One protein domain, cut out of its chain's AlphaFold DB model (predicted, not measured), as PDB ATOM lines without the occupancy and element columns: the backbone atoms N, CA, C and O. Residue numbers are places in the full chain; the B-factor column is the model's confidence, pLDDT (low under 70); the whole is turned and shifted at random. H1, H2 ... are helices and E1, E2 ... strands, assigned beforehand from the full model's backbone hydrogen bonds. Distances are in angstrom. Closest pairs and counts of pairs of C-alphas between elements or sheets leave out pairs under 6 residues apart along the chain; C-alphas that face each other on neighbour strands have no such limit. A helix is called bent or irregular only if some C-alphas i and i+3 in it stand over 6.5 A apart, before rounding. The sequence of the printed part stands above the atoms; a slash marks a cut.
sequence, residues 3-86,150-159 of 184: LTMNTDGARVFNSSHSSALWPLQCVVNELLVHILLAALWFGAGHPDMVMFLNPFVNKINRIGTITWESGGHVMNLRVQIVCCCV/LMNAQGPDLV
ATOM      1  N   LEU A   3     -46.114 -21.191  40.622       93.00
ATOM      2  CA  LEU A   3     -44.770 -21.085  40.081       93.00
ATOM      3  C   LEU A   3     -44.533 -19.690  39.517       93.00
ATOM      4  O   LEU A   3     -45.334 -19.186  38.721       93.00
ATOM      5  N   THR A   4     -43.388 -19.125  39.882       93.50
ATOM      6  CA  THR A   4     -42.782 -17.987  39.192       93.50
ATOM      7  C   THR A   4     -41.596 -18.495  38.391       93.50
ATOM      8  O   THR A   4     -40.742 -19.182  38.944       93.50
ATOM      9  N   MET A   5     -41.541 -18.195  37.096       93.62
ATOM     10  CA  MET A   5     -40.473 -18.645  36.204       93.62
ATOM     11  C   MET A   5     -39.681 -17.483  35.599       93.62
ATOM     12  O   MET A   5     -40.192 -16.375  35.460       93.62
ATOM     13  N   ASN A   6     -38.442 -17.761  35.211       93.88
ATOM     14  CA  ASN A   6     -37.559 -16.842  34.498       93.88
ATOM     15  C   ASN A   6     -36.753 -17.621  33.449       93.88
ATOM     16  O   ASN A   6     -36.429 -18.797  33.643       93.88
ATOM     17  N   THR A   7     -36.427 -16.967  32.342       94.25
ATOM     18  CA  THR A   7     -35.422 -17.436  31.395       94.25
ATOM     19  C   THR A   7     -34.731 -16.248  30.746       94.25
ATOM     20  O   THR A   7     -35.380 -15.278  30.365       94.25
ATOM     21  N   ASP A   8     -33.415 -16.342  30.624       90.69
ATOM     22  CA  ASP A   8     -32.572 -15.302  30.050       90.69
ATOM     23  C   ASP A   8     -31.387 -15.946  29.323       90.69
ATOM     24  O   ASP A   8     -31.038 -17.098  29.590       90.69
ATOM     25  N   GLY A   9     -30.794 -15.222  28.381       88.69
ATOM     26  CA  GLY A   9     -29.649 -15.660  27.604       88.69
ATOM     27  C   GLY A   9     -28.339 -15.098  28.138       88.69
ATOM     28  O   GLY A   9     -28.096 -13.899  28.077       88.69
ATOM     29  N   ALA A  10     -27.423 -15.978  28.531       86.19
ATOM     30  CA  ALA A  10     -26.043 -15.620  28.835       86.19
ATOM     31  C   ALA A  10     -25.096 -16.077  27.716       86.19
ATOM     32  O   ALA A  10     -25.218 -17.178  27.168       86.19
ATOM     33  N   ARG A  11     -24.102 -15.246  27.381       80.00
ATOM     34  CA  ARG A  11     -22.999 -15.648  26.494       80.00
ATOM     35  C   ARG A  11     -21.961 -16.412  27.309       80.00
ATOM     36  O   ARG A  11     -21.452 -15.884  28.291       80.00
ATOM     37  N   VAL A  12     -21.623 -17.628  26.882       75.50
ATOM     38  CA  VAL A  12     -20.620 -18.461  27.579       75.50
ATOM     39  C   VAL A  12     -19.200 -18.166  27.095       75.50
ATOM     40  O   VAL A  12     -18.248 -18.269  27.860       75.50
ATOM     41  N   PHE A  13     -19.051 -17.753  25.833       75.56
ATOM     42  CA  PHE A  13     -17.755 -17.447  25.227       75.56
ATOM     43  C   PHE A  13     -17.768 -16.082  24.530       75.56
ATOM     44  O   PHE A  13     -18.748 -15.704  23.881       75.56
ATOM     45  N   ASN A  14     -16.640 -15.371  24.617       59.41
ATOM     46  CA  ASN A  14     -16.445 -14.036  24.037       59.41
ATOM     47  C   ASN A  14     -16.178 -14.037  22.516       59.41
ATOM     48  O   ASN A  14     -15.988 -12.972  21.935       59.41
ATOM     49  N   SER A  15     -16.165 -15.197  21.851       57.19
ATOM     50  CA  SER A  15     -15.877 -15.319  20.414       57.19
ATOM     51  C   SER A  15     -17.134 -15.253  19.529       57.19
ATOM     52  O   SER A  15     -18.271 -15.326  20.001       57.19
ATOM     53  N   SER A  16     -16.916 -15.089  18.221       51.47
ATOM     54  CA  SER A  16     -17.926 -14.913  17.163       51.47
ATOM     55  C   SER A  16     -18.839 -16.128  16.922       51.47
ATOM     56  O   SER A  16     -19.919 -15.963  16.366       51.47
ATOM     57  N   HIS A  17     -18.469 -17.321  17.402       55.12
ATOM     58  CA  HIS A  17     -19.326 -18.518  17.459       55.12
ATOM     59  C   HIS A  17     -19.951 -18.676  18.854       55.12
ATOM     60  O   HIS A  17     -19.849 -19.728  19.490       55.12
ATOM     61  N   SER A  18     -20.541 -17.602  19.384       60.38
ATOM     62  CA  SER A  18     -20.989 -17.555  20.776       60.38
ATOM     63  C   SER A  18     -22.089 -18.580  21.042       60.38
ATOM     64  O   SER A  18     -23.236 -18.411  20.620       60.38
ATOM     65  N   SER A  19     -21.730 -19.635  21.773       67.75
ATOM     66  CA  SER A  19     -22.707 -20.518  22.399       67.75
ATOM     67  C   SER A  19     -23.510 -19.704  23.414       67.75
ATOM     68  O   SER A  19     -22.925 -18.982  24.232       67.75
ATOM     69  N   ALA A  20     -24.835 -19.783  23.330       85.31
ATOM     70  CA  ALA A  20     -25.732 -19.161  24.286       85.31
ATOM     71  C   ALA A  20     -26.182 -20.206  25.306       85.31
ATOM     72  O   ALA A  20     -26.544 -21.331  24.949       85.31
ATOM     73  N   LEU A  21     -26.168 -19.806  26.571       91.88
ATOM     74  CA  LEU A  21     -26.738 -20.549  27.678       91.88
ATOM     75  C   LEU A  21     -28.074 -19.915  28.035       91.88
ATOM     76  O   LEU A  21     -28.115 -18.718  28.297       91.88
ATOM     77  N   TRP A  22     -29.141 -20.706  28.058       94.38
ATOM     78  CA  TRP A  22     -30.441 -20.246  28.541       94.38
ATOM     79  C   TRP A  22     -30.937 -21.173  29.644       94.38
ATOM     80  O   TRP A  22     -31.422 -22.270  29.350       94.38
ATOM     81  N   PRO A  23     -30.795 -20.796  30.924       95.31
ATOM     82  CA  PRO A  23     -31.477 -21.492  31.997       95.31
ATOM     83  C   PRO A  23     -32.975 -21.167  31.970       95.31
ATOM     84  O   PRO A  23     -33.392 -20.037  31.718       95.31
ATOM     85  N   LEU A  24     -33.789 -22.173  32.266       96.25
ATOM     86  CA  LEU A  24     -35.183 -22.015  32.650       96.25
ATOM     87  C   LEU A  24     -35.262 -22.251  34.150       96.25
ATOM     88  O   LEU A  24     -35.079 -23.376  34.618       96.25
ATOM     89  N   GLN A  25     -35.502 -21.188  34.899       95.31
ATOM     90  CA  GLN A  25     -35.555 -21.210  36.352       95.31
ATOM     91  C   GLN A  25     -36.998 -21.101  36.824       95.31
ATOM     92  O   GLN A  25     -37.806 -20.408  36.204       95.31
ATOM     93  N   CYS A  26     -37.329 -21.756  37.934       93.38
ATOM     94  CA  CYS A  26     -38.609 -21.566  38.600       93.38
ATOM     95  C   CYS A  26     -38.487 -21.566  40.123       93.38
ATOM     96  O   CYS A  26     -37.606 -22.194  40.701       93.38
ATOM     97  N   VAL A  27     -39.399 -20.854  40.772       93.69
ATOM     98  CA  VAL A  27     -39.566 -20.810  42.223       93.69
ATOM     99  C   VAL A  27     -40.982 -21.268  42.540       93.69
ATOM    100  O   VAL A  27     -41.932 -20.852  41.874       93.69
ATOM    101  N   VAL A  28     -41.120 -22.124  43.552       92.62
ATOM    102  CA  VAL A  28     -42.421 -22.483  44.127       92.62
ATOM    103  C   VAL A  28     -42.750 -21.444  45.193       92.62
ATOM    104  O   VAL A  28     -42.106 -21.413  46.243       92.62
ATOM    105  N   ASN A  29     -43.730 -20.582  44.924       92.06
ATOM    106  CA  ASN A  29     -43.974 -19.396  45.747       92.06
ATOM    107  C   ASN A  29     -44.372 -19.750  47.188       92.06
ATOM    108  O   ASN A  29     -44.015 -19.026  48.108       92.06
ATOM    109  N   GLU A  30     -45.075 -20.866  47.408       90.69
ATOM    110  CA  GLU A  30     -45.496 -21.288  48.753       90.69
ATOM    111  C   GLU A  30     -44.375 -21.936  49.566       90.69
ATOM    112  O   GLU A  30     -44.493 -22.044  50.782       90.69
ATOM    113  N   LEU A  31     -43.306 -22.395  48.910       85.25
ATOM    114  CA  LEU A  31     -42.193 -23.033  49.605       85.25
ATOM    115  C   LEU A  31     -41.095 -22.033  49.954       85.25
ATOM    116  O   LEU A  31     -40.362 -22.304  50.886       85.25
ATOM    117  N   LEU A  32     -40.986 -20.891  49.264       69.88
ATOM    118  CA  LEU A  32     -40.029 -19.798  49.535       69.88
ATOM    119  C   LEU A  32     -38.535 -20.191  49.611       69.88
ATOM    120  O   LEU A  32     -37.691 -19.322  49.822       69.88
ATOM    121  N   VAL A  33     -38.176 -21.459  49.391       62.72
ATOM    122  CA  VAL A  33     -36.799 -21.956  49.467       62.72
ATOM    123  C   VAL A  33     -36.375 -22.588  48.142       62.72
ATOM    124  O   VAL A  33     -36.862 -23.646  47.753       62.72
ATOM    125  N   HIS A  34     -35.388 -21.935  47.523       80.00
ATOM    126  CA  HIS A  34     -34.585 -22.345  46.365       80.00
ATOM    127  C   HIS A  34     -35.172 -22.094  44.967       80.00
ATOM    128  O   HIS A  34     -36.319 -22.403  44.652       80.00
ATOM    129  N   ILE A  35     -34.303 -21.559  44.105       89.56
ATOM    130  CA  ILE A  35     -34.507 -21.493  42.659       89.56
ATOM    131  C   ILE A  35     -34.237 -22.887  42.094       89.56
ATOM    132  O   ILE A  35     -33.145 -23.433  42.253       89.56
ATOM    133  N   LEU A  36     -35.224 -23.454  41.413       92.50
ATOM    134  CA  LEU A  36     -35.107 -24.716  40.700       92.50
ATOM    135  C   LEU A  36     -34.654 -24.447  39.265       92.50
ATOM    136  O   LEU A  36     -35.237 -23.618  38.567       92.50
ATOM    137  N   LEU A  37     -33.648 -25.184  38.798       94.31
ATOM    138  CA  LEU A  37     -33.295 -25.218  37.381       94.31
ATOM    139  C   LEU A  37     -34.178 -26.255  36.677       94.31
ATOM    140  O   LEU A  37     -33.943 -27.458  36.774       94.31
ATOM    141  N   ALA A  38     -35.212 -25.791  35.982       93.75
ATOM    142  CA  ALA A  38     -36.189 -26.644  35.313       93.75
ATOM    143  C   ALA A  38     -35.708 -27.164  33.949       93.75
ATOM    144  O   ALA A  38     -36.067 -28.273  33.543       93.75
ATOM    145  N   ALA A  39     -34.910 -26.368  33.237       95.19
ATOM    146  CA  ALA A  39     -34.266 -26.748  31.983       95.19
ATOM    147  C   ALA A  39     -33.015 -25.896  31.738       95.19
ATOM    148  O   ALA A  39     -32.854 -24.825  32.322       95.19
ATOM    149  N   LEU A  40     -32.139 -26.365  30.853       95.12
ATOM    150  CA  LEU A  40     -30.953 -25.638  30.421       95.12
ATOM    151  C   LEU A  40     -30.746 -25.868  28.929       95.12
ATOM    152  O   LEU A  40     -30.644 -27.011  28.485       95.12
ATOM    153  N   TRP A  41     -30.690 -24.788  28.163       94.25
ATOM    154  CA  TRP A  41     -30.250 -24.820  26.777       94.25
ATOM    155  C   TRP A  41     -28.793 -24.398  26.693       94.25
ATOM    156  O   TRP A  41     -28.393 -23.407  27.305       94.25
ATOM    157  N   PHE A  42     -28.025 -25.118  25.886       92.38
ATOM    158  CA  PHE A  42     -26.673 -24.748  25.512       92.38
ATOM    159  C   PHE A  42     -26.471 -25.076  24.035       92.38
ATOM    160  O   PHE A  42     -26.566 -26.236  23.634       92.38
ATOM    161  N   GLY A  43     -26.224 -24.059  23.215       88.00
ATOM    162  CA  GLY A  43     -26.084 -24.251  21.776       88.00
ATOM    163  C   GLY A  43     -25.682 -22.983  21.041       88.00
ATOM    164  O   GLY A  43     -25.509 -21.926  21.642       88.00
ATOM    165  N   ALA A  44     -25.518 -23.089  19.724       83.50
ATOM    166  CA  ALA A  44     -25.220 -21.940  18.880       83.50
ATOM    167  C   ALA A  44     -26.432 -20.996  18.828       83.50
ATOM    168  O   ALA A  44     -27.466 -21.333  18.256       83.50
ATOM    169  N   GLY A  45     -26.294 -19.807  19.415       85.06
ATOM    170  CA  GLY A  45     -27.356 -18.803  19.434       85.06
ATOM    171  C   GLY A  45     -28.556 -19.156  20.321       85.06
ATOM    172  O   GLY A  45     -28.520 -20.062  21.154       85.06
ATOM    173  N   HIS A  46     -29.617 -18.364  20.168       87.06
ATOM    174  CA  HIS A  46     -30.816 -18.448  21.001       87.06
ATOM    175  C   HIS A  46     -31.600 -19.742  20.730       87.06
ATOM    176  O   HIS A  46     -31.677 -20.160  19.571       87.06
ATOM    177  N   PRO A  47     -32.220 -20.352  21.757       91.69
ATOM    178  CA  PRO A  47     -33.090 -21.496  21.551       91.69
ATOM    179  C   PRO A  47     -34.266 -21.129  20.647       91.69
ATOM    180  O   PRO A  47     -34.799 -20.016  20.707       91.69
ATOM    181  N   ASP A  48     -34.749 -22.112  19.890       93.38
ATOM    182  CA  ASP A  48     -36.155 -22.100  19.507       93.38
ATOM    183  C   ASP A  48     -36.974 -22.191  20.803       93.38
ATOM    184  O   ASP A  48     -37.034 -23.233  21.459       93.38
ATOM    185  N   MET A  49     -37.547 -21.062  21.217       94.81
ATOM    186  CA  MET A  49     -38.199 -20.949  22.520       94.81
ATOM    187  C   MET A  49     -39.451 -21.835  22.619       94.81
ATOM    188  O   MET A  49     -39.799 -22.294  23.707       94.81
ATOM    189  N   VAL A  50     -40.100 -22.139  21.490       94.56
ATOM    190  CA  VAL A  50     -41.243 -23.061  21.448       94.56
ATOM    191  C   VAL A  50     -40.765 -24.482  21.737       94.56
ATOM    192  O   VAL A  50     -41.327 -25.165  22.597       94.56
ATOM    193  N   MET A  51     -39.693 -24.920  21.074       95.25
ATOM    194  CA  MET A  51     -39.063 -26.217  21.333       95.25
ATOM    195  C   MET A  51     -38.530 -26.315  22.768       95.25
ATOM    196  O   MET A  51     -38.681 -27.356  23.403       95.25
ATOM    197  N   PHE A  52     -37.940 -25.239  23.289       96.31
ATOM    198  CA  PHE A  52     -37.338 -25.209  24.621       96.31
ATOM    199  C   PHE A  52     -38.375 -25.269  25.754       96.31
ATOM    200  O   PHE A  52     -38.192 -26.019  26.715       96.31
ATOM    201  N   LEU A  53     -39.490 -24.537  25.639       96.06
ATOM    202  CA  LEU A  53     -40.523 -24.483  26.682       96.06
ATOM    203  C   LEU A  53     -41.504 -25.666  26.641       96.06
ATOM    204  O   LEU A  53     -42.056 -26.033  27.681       96.06
ATOM    205  N   ASN A  54     -41.722 -26.289  25.478       95.56
ATOM    206  CA  ASN A  54     -42.681 -27.391  25.324       95.56
ATOM    207  C   ASN A  54     -42.459 -28.556  26.311       95.56
ATOM    208  O   ASN A  54     -43.415 -28.956  26.984       95.56
ATOM    209  N   PRO A  55     -41.238 -29.108  26.465       95.62
ATOM    210  CA  PRO A  55     -40.978 -30.179  27.425       95.62
ATOM    211  C   PRO A  55     -41.303 -29.782  28.866       95.62
ATOM    212  O   PRO A  55     -41.819 -30.605  29.623       95.62
ATOM    213  N   PHE A  56     -41.029 -28.530  29.240       95.06
ATOM    214  CA  PHE A  56     -41.320 -28.008  30.572       95.06
ATOM    215  C   PHE A  56     -42.828 -27.910  30.821       95.06
ATOM    216  O   PHE A  56     -43.320 -28.492  31.787       95.06
ATOM    217  N   VAL A  57     -43.574 -27.263  29.920       94.25
ATOM    218  CA  VAL A  57     -45.036 -27.127  30.047       94.25
ATOM    219  C   VAL A  57     -45.713 -28.498  30.087       94.25
ATOM    220  O   VAL A  57     -46.561 -28.750  30.943       94.25
ATOM    221  N   ASN A  58     -45.281 -29.428  29.231       94.19
ATOM    222  CA  ASN A  58     -45.798 -30.794  29.229       94.19
ATOM    223  C   ASN A  58     -45.533 -31.520  30.552       94.19
ATOM    224  O   ASN A  58     -46.408 -32.241  31.032       94.19
ATOM    225  N   LYS A  59     -44.356 -31.337  31.163       93.56
ATOM    226  CA  LYS A  59     -44.059 -31.902  32.487       93.56
ATOM    227  C   LYS A  59     -44.955 -31.301  33.566       93.56
ATOM    228  O   LYS A  59     -45.535 -32.071  34.323       93.56
ATOM    229  N   ILE A  60     -45.119 -29.976  33.604       91.69
ATOM    230  CA  ILE A  60     -45.992 -29.303  34.580       91.69
ATOM    231  C   ILE A  60     -47.434 -29.802  34.464       91.69
ATOM    232  O   ILE A  60     -48.035 -30.184  35.466       91.69
ATOM    233  N   ASN A  61     -47.965 -29.895  33.246       91.19
ATOM    234  CA  ASN A  61     -49.326 -30.379  33.019       91.19
ATOM    235  C   ASN A  61     -49.519 -31.848  33.430       91.19
ATOM    236  O   ASN A  61     -50.609 -32.227  33.853       91.19
ATOM    237  N   ARG A  62     -48.469 -32.675  33.336       92.88
ATOM    238  CA  ARG A  62     -48.501 -34.087  33.752       92.88
ATOM    239  C   ARG A  62     -48.481 -34.292  35.265       92.88
ATOM    240  O   ARG A  62     -48.867 -35.371  35.698       92.88
ATOM    241  N   ILE A  63     -48.057 -33.302  36.060       90.44
ATOM    242  CA  ILE A  63     -48.058 -33.405  37.532       90.44
ATOM    243  C   ILE A  63     -49.480 -33.658  38.056       90.44
ATOM    244  O   ILE A  63     -49.663 -34.392  39.022       90.44
ATOM    245  N   GLY A  64     -50.494 -33.087  37.397       86.00
ATOM    246  CA  GLY A  64     -51.888 -33.285  37.772       86.00
ATOM    247  C   GLY A  64     -52.213 -32.727  39.160       86.00
ATOM    248  O   GLY A  64     -51.737 -31.658  39.551       86.00
ATOM    249  N   THR A  65     -53.082 -33.433  39.886       90.94
ATOM    250  CA  THR A  65     -53.425 -33.091  41.274       90.94
ATOM    251  C   THR A  65     -52.533 -33.894  42.212       90.94
ATOM    252  O   THR A  65     -52.513 -35.118  42.147       90.94
ATOM    253  N   ILE A  66     -51.809 -33.200  43.084       91.00
ATOM    254  CA  ILE A  66     -50.997 -33.791  44.145       91.00
ATOM    255  C   ILE A  66     -51.881 -33.895  45.385       91.00
ATOM    256  O   ILE A  66     -52.312 -32.873  45.919       91.00
ATOM    257  N   THR A  67     -52.142 -35.109  45.854       92.31
ATOM    258  CA  THR A  67     -52.802 -35.326  47.144       92.31
ATOM    259  C   THR A  67     -51.742 -35.399  48.236       92.31
ATOM    260  O   THR A  67     -50.780 -36.154  48.124       92.31
ATOM    261  N   TRP A  68     -51.906 -34.590  49.276       89.00
ATOM    262  CA  TRP A  68     -51.004 -34.509  50.415       89.00
ATOM    263  C   TRP A  68     -51.793 -34.703  51.703       89.00
ATOM    264  O   TRP A  68     -52.830 -34.069  51.883       89.00
ATOM    265  N   GLU A  69     -51.300 -35.545  52.602       93.00
ATOM    266  CA  GLU A  69     -51.909 -35.755  53.913       93.00
ATOM    267  C   GLU A  69     -50.965 -35.262  55.007       93.00
ATOM    268  O   GLU A  69     -49.786 -35.617  55.041       93.00
ATOM    269  N   SER A  70     -51.474 -34.422  55.906       90.00
ATOM    270  CA  SER A  70     -50.716 -33.950  57.063       90.00
ATOM    271  C   SER A  70     -51.640 -33.675  58.238       90.00
ATOM    272  O   SER A  70     -52.664 -33.011  58.086       90.00
ATOM    273  N   GLY A  71     -51.298 -34.210  59.413       89.88
ATOM    274  CA  GLY A  71     -52.081 -34.010  60.636       89.88
ATOM    275  C   GLY A  71     -53.533 -34.496  60.542       89.88
ATOM    276  O   GLY A  71     -54.405 -33.896  61.157       89.88
ATOM    277  N   GLY A  72     -53.812 -35.532  59.741       92.50
ATOM    278  CA  GLY A  72     -55.169 -36.046  59.501       92.50
ATOM    279  C   GLY A  72     -55.999 -35.238  58.493       92.50
ATOM    280  O   GLY A  72     -57.155 -35.573  58.245       92.50
ATOM    281  N   HIS A  73     -55.429 -34.193  57.888       92.25
ATOM    282  CA  HIS A  73     -56.064 -33.433  56.816       92.25
ATOM    283  C   HIS A  73     -55.530 -33.866  55.452       92.25
ATOM    284  O   HIS A  73     -54.323 -33.842  55.213       92.25
ATOM    285  N   VAL A  74     -56.443 -34.194  54.536       93.44
ATOM    286  CA  VAL A  74     -56.130 -34.466  53.130       93.44
ATOM    287  C   VAL A  74     -56.318 -33.187  52.317       93.44
ATOM    288  O   VAL A  74     -57.403 -32.607  52.276       93.44
ATOM    289  N   MET A  75     -55.257 -32.754  51.646       90.69
ATOM    290  CA  MET A  75     -55.226 -31.591  50.767       90.69
ATOM    291  C   MET A  75     -54.993 -32.025  49.323       90.69
ATOM    292  O   MET A  75     -54.136 -32.857  49.043       90.69
ATOM    293  N   ASN A  76     -55.713 -31.405  48.390       91.56
ATOM    294  CA  ASN A  76     -55.500 -31.586  46.957       91.56
ATOM    295  C   ASN A  76     -54.872 -30.320  46.378       91.56
ATOM    296  O   ASN A  76     -55.506 -29.268  46.304       91.56
ATOM    297  N   LEU A  77     -53.614 -30.423  45.970       89.56
ATOM    298  CA  LEU A  77     -52.819 -29.329  45.431       89.56
ATOM    299  C   LEU A  77     -52.736 -29.450  43.910       89.56
ATOM    300  O   LEU A  77     -52.577 -30.535  43.359       89.56
ATOM    301  N   ARG A  78     -52.786 -28.315  43.216       89.69
ATOM    302  CA  ARG A  78     -52.449 -28.217  41.789       89.69
ATOM    303  C   ARG A  78     -51.261 -27.293  41.603       89.69
ATOM    304  O   ARG A  78     -51.017 -26.425  42.446       89.69
ATOM    305  N   VAL A  79     -50.539 -27.490  40.507       90.69
ATOM    306  CA  VAL A  79     -49.419 -26.638  40.108       90.69
ATOM    307  C   VAL A  79     -49.889 -25.677  39.021       90.69
ATOM    308  O   VAL A  79     -50.438 -26.115  38.014       90.69
ATOM    309  N   GLN A  80     -49.692 -24.378  39.228       92.06
ATOM    310  CA  GLN A  80     -50.064 -23.334  38.270       92.06
ATOM    311  C   GLN A  80     -48.915 -22.352  38.077       92.06
ATOM    312  O   GLN A  80     -48.263 -21.963  39.042       92.06
ATOM    313  N   ILE A  81     -48.675 -21.924  36.842       92.69
ATOM    314  CA  ILE A  81     -47.711 -20.858  36.558       92.69
ATOM    315  C   ILE A  81     -48.457 -19.536  36.680       92.69
ATOM    316  O   ILE A  81     -49.438 -19.319  35.976       92.69
ATOM    317  N   VAL A  82     -48.016 -18.661  37.579       92.56
ATOM    318  CA  VAL A  82     -48.688 -17.371  37.825       92.56
ATOM    319  C   VAL A  82     -47.869 -16.186  37.334       92.56
ATOM    320  O   VAL A  82     -48.434 -15.138  37.036       92.56
ATOM    321  N   CYS A  83     -46.550 -16.350  37.224       92.50
ATOM    322  CA  CYS A  83     -45.648 -15.290  36.805       92.50
ATOM    323  C   CYS A  83     -44.500 -15.848  35.957       92.50
ATOM    324  O   CYS A  83     -43.912 -16.878  36.283       92.50
ATOM    325  N   CYS A  84     -44.156 -15.143  34.885       94.31
ATOM    326  CA  CYS A  84     -42.937 -15.302  34.113       94.31
ATOM    327  C   CYS A  84     -42.257 -13.932  34.027       94.31
ATOM    328  O   CYS A  84     -42.708 -13.070  33.276       94.31
ATOM    329  N   CYS A  85     -41.225 -13.705  34.836       92.56
ATOM    330  CA  CYS A  85     -40.486 -12.444  34.853       92.56
ATOM    331  C   CYS A  85     -39.286 -12.575  33.924       92.56
ATOM    332  O   CYS A  85     -38.438 -13.427  34.166       92.56
ATOM    333  N   VAL A  86     -39.251 -11.778  32.860       93.38
ATOM    334  CA  VAL A  86     -38.238 -11.857  31.801       93.38
ATOM    335  C   VAL A  86     -37.971 -10.471  31.213       93.38
ATOM    336  O   VAL A  86     -38.834  -9.586  31.248       93.38
ATOM    337  N   LEU A 150     -46.711 -21.767  26.476       91.56
ATOM    338  CA  LEU A 150     -47.358 -21.261  27.691       91.56
ATOM    339  C   LEU A 150     -48.886 -21.173  27.578       91.56
ATOM    340  O   LEU A 150     -49.551 -21.230  28.607       91.56
ATOM    341  N   MET A 151     -49.455 -21.119  26.365       90.19
ATOM    342  CA  MET A 151     -50.910 -21.212  26.157       90.19
ATOM    343  C   MET A 151     -51.509 -22.505  26.716       90.19
ATOM    344  O   MET A 151     -52.686 -22.533  27.066       90.19
ATOM    345  N   ASN A 152     -50.707 -23.570  26.777       90.44
ATOM    346  CA  ASN A 152     -51.137 -24.879  27.254       90.44
ATOM    347  C   ASN A 152     -50.909 -25.060  28.760       90.44
ATOM    348  O   ASN A 152     -51.345 -26.068  29.312       90.44
ATOM    349  N   ALA A 153     -50.208 -24.141  29.428       88.94
ATOM    350  CA  ALA A 153     -49.995 -24.208  30.868       88.94
ATOM    351  C   ALA A 153     -51.236 -23.707  31.623       88.94
ATOM    352  O   ALA A 153     -51.900 -22.763  31.199       88.94
ATOM    353  N   GLN A 154     -51.540 -24.304  32.777       81.50
ATOM    354  CA  GLN A 154     -52.575 -23.766  33.663       81.50
ATOM    355  C   GLN A 154     -52.056 -22.548  34.434       81.50
ATOM    356  O   GLN A 154     -51.013 -22.624  35.086       81.50
ATOM    357  N   GLY A 155     -52.828 -21.460  34.419       79.06
ATOM    358  CA  GLY A 155     -52.600 -20.289  35.268       79.06
ATOM    359  C   GLY A 155     -52.255 -18.987  34.537       79.06
ATOM    360  O   GLY A 155     -52.929 -17.993  34.813       79.06
ATOM    361  N   PRO A 156     -51.261 -18.937  33.629       81.38
ATOM    362  CA  PRO A 156     -50.702 -17.657  33.231       81.38
ATOM    363  C   PRO A 156     -51.604 -16.948  32.221       81.38
ATOM    364  O   PRO A 156     -51.891 -17.461  31.139       81.38
ATOM    365  N   ASP A 157     -51.993 -15.717  32.545       85.94
ATOM    366  CA  ASP A 157     -52.421 -14.759  31.532       85.94
ATOM    367  C   ASP A 157     -51.200 -14.417  30.661       85.94
ATOM    368  O   ASP A 157     -50.144 -14.055  31.170       85.94
ATOM    369  N   LEU A 158     -51.282 -14.558  29.341       86.44
ATOM    370  CA  LEU A 158     -50.104 -14.353  28.484       86.44
ATOM    371  C   LEU A 158     -49.692 -12.883  28.355       86.44
ATOM    372  O   LEU A 158     -48.558 -12.595  27.979       86.44
ATOM    373  N   VAL A 159     -50.589 -11.951  28.667       84.31
ATOM    374  CA  VAL A 159     -50.304 -10.515  28.651       84.31
ATOM    375  C   VAL A 159     -49.801 -10.058  30.019       84.31
ATOM    376  O   VAL A 159     -48.794  -9.349  30.091       84.31
TER     377      VAL A 159
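This is residues 3 to 86 and 150 to 159 of the 184 residues of the protein "Beta tubulin, putative" of Ixodes scapularis (UniProt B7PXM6). A twisted sheet of four strands has one helix, H1, packed over one of its faces, and the two-strand hairpin of E4 and E5 extends the body at one end, its tip, residues 69 to 74, sticking out. The printed part has 94 residues, with one named helix and six named strands in the order E1, E2, E3, H1, E4, E5, E6. The four-strand sheet has the order E3, E2, E1, E6 and is mixed; E4 and E5 form a second, antiparallel sheet. The class is mixed, helices and strands, and the whole is a loose rod, with a radius of gyration of the C-alphas of 16.2 A and spans of 60 by 27 by 22 A.

E1, residues 3 to 7, begins at C-alpha 3 at (-44.770, -21.085, 40.081) and is 13.3 A long. E2, residues 19 to 28, measures 29.4 A, and E3, residues 36 to 44, 24.1 A. H1, residues 49 to 63, is 21.9 A long, beginning at C-alpha 49 at (-38.199, -20.949, 22.520). E4, residues 65 to 70, and E5, residues 73 to 78, measure 16.0 A and 16.3 A. E6, residues 80 to 86, is 17.7 A long and ends at C-alpha 86 at (-38.238, -11.857, 31.801).

E1, E2 and E3 form a meander, each strand the antiparallel neighbour of the one before. E1 and E2 are a hairpin at 168 degrees, with N 6 and O 25 at 2.9 A. E2 and E3, also a hairpin, stand at 167 degrees, with N 22 and O 41 at 2.9 A. H1 is on this sheet at a height over the sheet of 7.7 A, in two layers, a helix on one face of a sheet. It lies over E2 and, only just, over E3, on which 3 of its C-alphas fall; the closest C-alphas of E3 and H1 are those of Ala 38 and Phe 56, 7.1 A apart. H1 runs along the strands, only just, at 27 degrees to E2 on the local plane. H1 is irregular, but only just: C-alphas 52 and 55 are 6.8 A apart. In H1, 9 of 11 O i to N i+4 pairs are within hydrogen-bond range. The hairpin of E4 and E5 has N 68 and O 75 at 2.8 A. E5 runs on into E6 at 46 degrees. E6 is parallel to E1 at 30 degrees, with N 5 and O 83 at 2.8 A.

The two C-alphas farthest apart are those of Ser 16 and Gly 72, at 60.2 A. Residues 87 to 149 are not printed, and C-alphas 86 and 150 are 13.7 A apart across the cut. The link from E1 to E2, 11 residues, is long. The mean pLDDT of the printed part is 88.1; residues 14 to 19 and 32 to 33 are under 70.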